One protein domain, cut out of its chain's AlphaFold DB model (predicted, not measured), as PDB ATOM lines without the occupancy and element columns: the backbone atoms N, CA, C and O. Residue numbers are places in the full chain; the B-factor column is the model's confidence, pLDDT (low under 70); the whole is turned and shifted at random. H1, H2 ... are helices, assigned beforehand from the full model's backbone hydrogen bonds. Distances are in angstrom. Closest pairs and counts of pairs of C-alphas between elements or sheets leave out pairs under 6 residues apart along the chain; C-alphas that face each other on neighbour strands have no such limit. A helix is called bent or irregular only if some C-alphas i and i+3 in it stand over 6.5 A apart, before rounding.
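What this domain is: This is residues 1167 to 1217 of the 1218 residues of the protein "Reverse transcriptase domain-containing protein" of Aphis glycines (UniProt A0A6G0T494). A long helical hairpin: H1 and H2 run side by side in opposite ways, joined at one end of a rod by a loop, residues 1186 to 1194. At the other end the short helix H3 follows H2 and touches neither long helix. The printed part has 51 residues, with three named helices in the order H1, H2, H3 and no named strand; the class is all helix. The whole is loose, with a radius of gyration of the C-alphas of 12.6 A, and the C-alphas span 39 by 18 by 11 A.

How they stand to each other: The longest helix is H1, residues 1167 to 1185, which has a kink of 26 degrees near residue 1175. It touches H2, residues 1195 to 1210, with 9 pairs of C-alphas within 8 A. The closest C-alphas of the two are those of Val 1172 and Met 1210, 6.3 A apart. Their lines stand at a shallow tilt of 19 degrees, they run opposite ways, and their centres are 13.1 A apart. The two form a helical hairpin. H3, residues 1214 to 1217, is apart from H1 and also apart from H2. Of the O i to N i+4 pairs, 13 of 15 are within hydrogen-bond range in H1 and 9 of 12 in H2. H3, with four residues, is too short for such a pair, and its one O i to N i+3 pair is within range.

Where its parts are: H1 has 19 residues and measures 28.3 A from C-alpha 1167 at (32.607, -20.369, 17.301) to C-alpha 1185 at (35.981, -18.937, 45.410). It is neither bent nor irregular, but only just: C-alphas 1175 and 1178 are 6.4 A apart. H2 has 16 residues, Gly 1195 to Met 1210, and measures 20.5 A. It is irregular, but only just, with C-alphas 1204 and 1207 6.6 A apart, and its line is a rough one. H3, Ala 1214 to Trp 1217, measures 5.0 A and ends with C-alpha 1217 at (32.714, -9.676, 15.736).

The domain as a whole: The two C-alphas farthest apart are those of Thr 1190 and Val 1216, at 40.4 A. The first and last printed C-alphas, those of Asn 1167 and Trp 1217, are 10.8 A apart. The printed part has no cut. The link from H1 to H2 is short, with 9 residues, the link from H2 to H3 is tight, with 3 residues, and no link is long. The mean pLDDT of the printed part is 77.5, and this predicted model is under 70 at six residues, 1189 to 1191 and 1215 to 1217.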
ATOM      1  N   ASN A1167      31.700 -19.469  16.592       82.75
ATOM      2  CA  ASN A1167      32.607 -20.369  17.301       82.75
ATOM      3  C   ASN A1167      33.621 -19.608  18.176       82.75
ATOM      4  O   ASN A1167      33.989 -20.127  19.231       82.75
ATOM      5  N   HIS A1168      33.958 -18.350  17.856       86.38
ATOM      6  CA  HIS A1168      34.720 -17.478  18.757       86.38
ATOM      7  C   HIS A1168      33.984 -17.273  20.085       86.38
ATOM      8  O   HIS A1168      34.525 -17.573  21.149       86.38
ATOM      9  N   VAL A1169      32.715 -16.853  20.024       85.19
ATOM     10  CA  VAL A1169      31.889 -16.587  21.216       85.19
ATOM     11  C   VAL A1169      31.774 -17.835  22.101       85.19
ATOM     12  O   VAL A1169      31.953 -17.748  23.318       85.19
ATOM     13  N   LYS A1170      31.574 -19.022  21.503       85.12
ATOM     14  CA  LYS A1170      31.582 -20.310  22.225       85.12
ATOM     15  C   LYS A1170      32.928 -20.594  22.907       85.12
ATOM     16  O   LYS A1170      32.948 -20.924  24.094       85.12
ATOM     17  N   ARG A1171      34.050 -20.451  22.183       83.75
ATOM     18  CA  ARG A1171      35.415 -20.665  22.710       83.75
ATOM     19  C   ARG A1171      35.721 -19.732  23.885       83.75
ATOM     20  O   ARG A1171      36.264 -20.185  24.891       83.75
ATOM     21  N   VAL A1172      35.372 -18.449  23.771       84.31
ATOM     22  CA  VAL A1172      35.599 -17.435  24.814       84.31
ATOM     23  C   VAL A1172      34.744 -17.726  26.048       84.31
ATOM     24  O   VAL A1172      35.290 -17.831  27.147       84.31
ATOM     25  N   ALA A1173      33.439 -17.962  25.882       82.38
ATOM     26  CA  ALA A1173      32.546 -18.295  26.994       82.38
ATOM     27  C   ALA A1173      33.003 -19.553  27.762       82.38
ATOM     28  O   ALA A1173      33.015 -19.552  28.994       82.38
ATOM     29  N   GLY A1174      33.445 -20.597  27.048       81.94
ATOM     30  CA  GLY A1174      33.994 -21.813  27.654       81.94
ATOM     31  C   GLY A1174      35.288 -21.571  28.444       81.94
ATOM     32  O   GLY A1174      35.394 -21.997  29.594       81.94
ATOM     33  N   LYS A1175      36.253 -20.841  27.866       77.38
ATOM     34  CA  LYS A1175      37.538 -20.523  28.521       77.38
ATOM     35  C   LYS A1175      37.356 -19.657  29.776       77.38
ATOM     36  O   LYS A1175      37.981 -19.921  30.804       77.38
ATOM     37  N   GLU A1176      36.481 -18.654  29.729       82.88
ATOM     38  CA  GLU A1176      36.294 -17.719  30.844       82.88
ATOM     39  C   GLU A1176      35.411 -18.267  31.981       82.88
ATOM     40  O   GLU A1176      35.497 -17.775  33.112       82.88
ATOM     41  N   ALA A1177      34.621 -19.323  31.748       82.31
ATOM     42  CA  ALA A1177      33.788 -19.953  32.779       82.31
ATOM     43  C   ALA A1177      34.606 -20.443  33.992       82.31
ATOM     44  O   ALA A1177      34.209 -20.229  35.142       82.31
ATOM     45  N   LEU A1178      35.785 -21.034  33.757       76.44
ATOM     46  CA  LEU A1178      36.708 -21.445  34.825       76.44
ATOM     47  C   LEU A1178      37.256 -20.241  35.605       76.44
ATOM     48  O   LEU A1178      37.361 -20.297  36.833       76.44
ATOM     49  N   MET A1179      37.552 -19.127  34.925       78.19
ATOM     50  CA  MET A1179      37.990 -17.903  35.599       78.19
ATOM     51  C   MET A1179      36.868 -17.319  36.471       78.19
ATOM     52  O   MET A1179      37.123 -16.926  37.611       78.19
ATOM     53  N   PHE A1180      35.622 -17.320  35.988       82.75
ATOM     54  CA  PHE A1180      34.462 -16.879  36.766       82.75
ATOM     55  C   PHE A1180      34.240 -17.747  38.016       82.75
ATOM     56  O   PHE A1180      34.034 -17.210  39.109       82.75
ATOM     57  N   GLN A1181      34.364 -19.077  37.901       78.38
ATOM     58  CA  GLN A1181      34.307 -19.970  39.063       78.38
ATOM     59  C   GLN A1181      35.416 -19.669  40.080       78.38
ATOM     60  O   GLN A1181      35.124 -19.550  41.268       78.38
ATOM     61  N   ARG A1182      36.665 -19.469  39.636       80.81
ATOM     62  CA  ARG A1182      37.771 -19.091  40.533       80.81
ATOM     63  C   ARG A1182      37.500 -17.752  41.233       80.81
ATOM     64  O   ARG A1182      37.685 -17.661  42.442       80.81
ATOM     65  N   ILE A1183      36.983 -16.736  40.534       80.38
ATOM     66  CA  ILE A1183      36.584 -15.458  41.164       80.38
ATOM     67  C   ILE A1183      35.532 -15.688  42.267       80.38
ATOM     68  O   ILE A1183      35.632 -15.085  43.335       80.38
ATOM     69  N   ARG A1184      34.574 -16.604  42.063       77.44
ATOM     70  CA  ARG A1184      33.568 -16.982  43.077       77.44
ATOM     71  C   ARG A1184      34.170 -17.662  44.320       77.44
ATOM     72  O   ARG A1184      33.557 -17.595  45.378       77.44
ATOM     73  N   TRP A1185      35.348 -18.289  44.245       73.38
ATOM     74  CA  TRP A1185      35.981 -18.937  45.410       73.38
ATOM     75  C   TRP A1185      36.658 -17.935  46.364       73.38
ATOM     76  O   TRP A1185      36.838 -18.239  47.541       73.38
ATOM     77  N   ILE A1186      36.999 -16.732  45.882       75.56
ATOM     78  CA  ILE A1186      37.659 -15.668  46.665       75.56
ATOM     79  C   ILE A1186      36.725 -14.495  47.026       75.56
ATOM     80  O   ILE A1186      37.189 -13.438  47.468       75.56
ATOM     81  N   VAL A1187      35.412 -14.668  46.836       76.06
ATOM     82  CA  VAL A1187      34.371 -13.654  47.071       76.06
ATOM     83  C   VAL A1187      33.136 -14.297  47.702       76.06
ATOM     84  O   VAL A1187      32.459 -15.102  47.068       76.06
ATOM     85  N   ALA A1188      32.786 -13.873  48.913       70.19
ATOM     86  CA  ALA A1188      31.515 -14.172  49.566       70.19
ATOM     87  C   ALA A1188      30.853 -12.879  50.079       70.19
ATOM     88  O   ALA A1188      31.457 -11.806  50.076       70.19
ATOM     89  N   SER A1189      29.605 -12.970  50.543       67.38
ATOM     90  CA  SER A1189      28.871 -11.837  51.130       67.38
ATOM     91  C   SER A1189      29.482 -11.331  52.444       67.38
ATOM     92  O   SER A1189      29.376 -10.146  52.746       67.38
ATOM     93  N   THR A1190      30.135 -12.210  53.211       62.53
ATOM     94  CA  THR A1190      30.661 -11.924  54.560       62.53
ATOM     95  C   THR A1190      32.186 -12.035  54.685       62.53
ATOM     96  O   THR A1190      32.727 -11.789  55.763       62.53
ATOM     97  N   TRP A1191      32.905 -12.420  53.622       69.19
ATOM     98  CA  TRP A1191      34.373 -12.513  53.603       69.19
ATOM     99  C   TRP A1191      34.932 -12.593  52.169       69.19
ATOM    100  O   TRP A1191      34.190 -12.804  51.214       69.19
ATOM    101  N   GLY A1192      36.252 -12.447  52.019       72.06
ATOM    102  CA  GLY A1192      36.949 -12.493  50.728       72.06
ATOM    103  C   GLY A1192      37.417 -11.111  50.267       72.06
ATOM    104  O   GLY A1192      37.565 -10.188  51.072       72.06
ATOM    105  N   LEU A1193      37.653 -10.946  48.962       75.19
ATOM    106  CA  LEU A1193      37.990  -9.637  48.400       75.19
ATOM    107  C   LEU A1193      36.820  -8.652  48.557       75.19
ATOM    108  O   LEU A1193      35.692  -8.924  48.146       75.19
ATOM    109  N   SER A1194      37.104  -7.461  49.095       74.44
ATOM    110  CA  SER A1194      36.088  -6.416  49.262       74.44
ATOM    111  C   SER A1194      35.473  -6.005  47.919       74.44
ATOM    112  O   SER A1194      36.167  -5.944  46.901       74.44
ATOM    113  N   GLY A1195      34.179  -5.661  47.900       74.50
ATOM    114  CA  GLY A1195      33.421  -5.435  46.657       74.50
ATOM    115  C   GLY A1195      34.063  -4.445  45.671       74.50
ATOM    116  O   GLY A1195      33.966  -4.617  44.458       74.50
ATOM    117  N   ARG A1196      34.817  -3.449  46.164       75.62
ATOM    118  CA  ARG A1196      35.578  -2.498  45.329       75.62
ATOM    119  C   ARG A1196      36.810  -3.123  44.652       75.62
ATOM    120  O   ARG A1196      37.175  -2.683  43.561       75.62
ATOM    121  N   ARG A1197      37.451  -4.121  45.275       74.69
ATOM    122  CA  ARG A1197      38.528  -4.942  44.687       74.69
ATOM    123  C   ARG A1197      37.931  -5.961  43.709       74.69
ATOM    124  O   ARG A1197      38.339  -5.984  42.552       74.69
ATOM    125  N   THR A1198      36.883  -6.677  44.111       77.06
ATOM    126  CA  THR A1198      36.148  -7.638  43.266       77.06
ATOM    127  C   THR A1198      35.626  -7.011  41.975       77.06
ATOM    128  O   THR A1198      35.895  -7.517  40.888       77.06
ATOM    129  N   ARG A1199      34.976  -5.842  42.050       80.88
ATOM    130  CA  ARG A1199      34.493  -5.112  40.864       80.88
ATOM    131  C   ARG A1199      35.628  -4.681  39.923       80.88
ATOM    132  O   ARG A1199      35.395  -4.565  38.725       80.88
ATOM    133  N   ARG A1200      36.850  -4.454  40.431       80.06
ATOM    134  CA  ARG A1200      38.038  -4.194  39.592       80.06
ATOM    135  C   ARG A1200      38.556  -5.465  38.922       80.06
ATOM    136  O   ARG A1200      38.925  -5.388  37.760       80.06
ATOM    137  N   LEU A1201      38.561  -6.602  39.619       78.25
ATOM    138  CA  LEU A1201      38.965  -7.896  39.056       78.25
ATOM    139  C   LEU A1201      37.997  -8.342  37.943       78.25
ATOM    140  O   LEU A1201      38.425  -8.684  36.844       78.25
ATOM    141  N   TYR A1202      36.691  -8.237  38.198       82.50
ATOM    142  CA  TYR A1202      35.638  -8.575  37.239       82.50
ATOM    143  C   TYR A1202      35.664  -7.672  35.992       82.50
ATOM    144  O   TYR A1202      35.851  -8.159  34.879       82.50
ATOM    145  N   LEU A1203      35.550  -6.347  36.160       81.19
ATOM    146  CA  LEU A1203      35.512  -5.413  35.022       81.19
ATOM    147  C   LEU A1203      36.872  -5.232  34.331       81.19
ATOM    148  O   LEU A1203      36.922  -4.890  33.156       81.19
ATOM    149  N   GLY A1204      37.973  -5.393  35.068       74.06
ATOM    150  CA  GLY A1204      39.328  -5.167  34.567       74.06
ATOM    151  C   GLY A1204      39.979  -6.391  33.929       74.06
ATOM    152  O   GLY A1204      40.990  -6.220  33.254       74.06
ATOM    153  N   VAL A1205      39.431  -7.596  34.134       76.06
ATOM    154  CA  VAL A1205      40.005  -8.841  33.599       76.06
ATOM    155  C   VAL A1205      38.958  -9.710  32.913       76.06
ATOM    156  O   VAL A1205      39.049  -9.873  31.704       76.06
ATOM    157  N   PHE A1206      37.951 -10.214  33.635       82.88
ATOM    158  CA  PHE A1206      36.941 -11.118  33.061       82.88
ATOM    159  C   PHE A1206      36.180 -10.451  31.906       82.88
ATOM    160  O   PHE A1206      36.227 -10.928  30.777       82.88
ATOM    161  N   VAL A1207      35.577  -9.277  32.139       83.50
ATOM    162  CA  VAL A1207      34.861  -8.546  31.075       83.50
ATOM    163  C   VAL A1207      35.809  -8.159  29.936       83.50
ATOM    164  O   VAL A1207      35.441  -8.276  28.776       83.50
ATOM    165  N   ARG A1208      37.056  -7.767  30.241       82.06
ATOM    166  CA  ARG A1208      38.062  -7.393  29.226       82.06
ATOM    167  C   ARG A1208      38.531  -8.554  28.348       82.06
ATOM    168  O   ARG A1208      38.961  -8.290  27.232       82.06
ATOM    169  N   ARG A1209      38.458  -9.793  28.839       81.19
ATOM    170  CA  ARG A1209      38.716 -11.015  28.064       81.19
ATOM    171  C   ARG A1209      37.481 -11.415  27.252       81.19
ATOM    172  O   ARG A1209      37.620 -11.697  26.071       81.19
ATOM    173  N   MET A1210      36.286 -11.327  27.846       82.00
ATOM    174  CA  MET A1210      35.009 -11.603  27.171       82.00
ATOM    175  C   MET A1210      34.727 -10.693  25.962       82.00
ATOM    176  O   MET A1210      34.149 -11.168  24.994       82.00
ATOM    177  N   VAL A1211      35.113  -9.409  26.002       81.94
ATOM    178  CA  VAL A1211      34.865  -8.436  24.906       81.94
ATOM    179  C   VAL A1211      36.086  -8.187  24.010       81.94
ATOM    180  O   VAL A1211      36.142  -7.192  23.283       81.94
ATOM    181  N   TYR A1212      37.110  -9.043  24.081       82.50
ATOM    182  CA  TYR A1212      38.307  -8.875  23.261       82.50
ATOM    183  C   TYR A1212      37.971  -9.047  21.771       82.50
ATOM    184  O   TYR A1212      37.476 -10.089  21.360       82.50
ATOM    185  N   GLY A1213      38.233  -8.014  20.966       70.00
ATOM    186  CA  GLY A1213      37.923  -8.005  19.534       70.00
ATOM    187  C   GLY A1213      36.463  -7.701  19.174       70.00
ATOM    188  O   GLY A1213      36.163  -7.676  17.989       70.00
ATOM    189  N   ALA A1214      35.573  -7.419  20.139       73.12
ATOM    190  CA  ALA A1214      34.124  -7.296  19.897       73.12
ATOM    191  C   ALA A1214      33.736  -6.311  18.776       73.12
ATOM    192  O   ALA A1214      32.842  -6.599  17.995       73.12
ATOM    193  N   ALA A1215      34.477  -5.211  18.598       60.09
ATOM    194  CA  ALA A1215      34.261  -4.264  17.494       60.09
ATOM    195  C   ALA A1215      34.444  -4.860  16.075       60.09
ATOM    196  O   ALA A1215      34.091  -4.207  15.098       60.09
ATOM    197  N   VAL A1216      35.002  -6.071  15.961       62.75
ATOM    198  CA  VAL A1216      35.135  -6.847  14.716       62.75
ATOM    199  C   VAL A1216      34.041  -7.918  14.595       62.75
ATOM    200  O   VAL A1216      33.643  -8.239  13.479       62.75
ATOM    201  N   TRP A1217      33.559  -8.471  15.718       68.56
ATOM    202  CA  TRP A1217      32.714  -9.676  15.736       68.56
ATOM    203  C   TRP A1217      31.275  -9.523  16.262       68.56
ATOM    204  O   TRP A1217      30.489 -10.453  16.064       68.56
TER     205      TRP A1217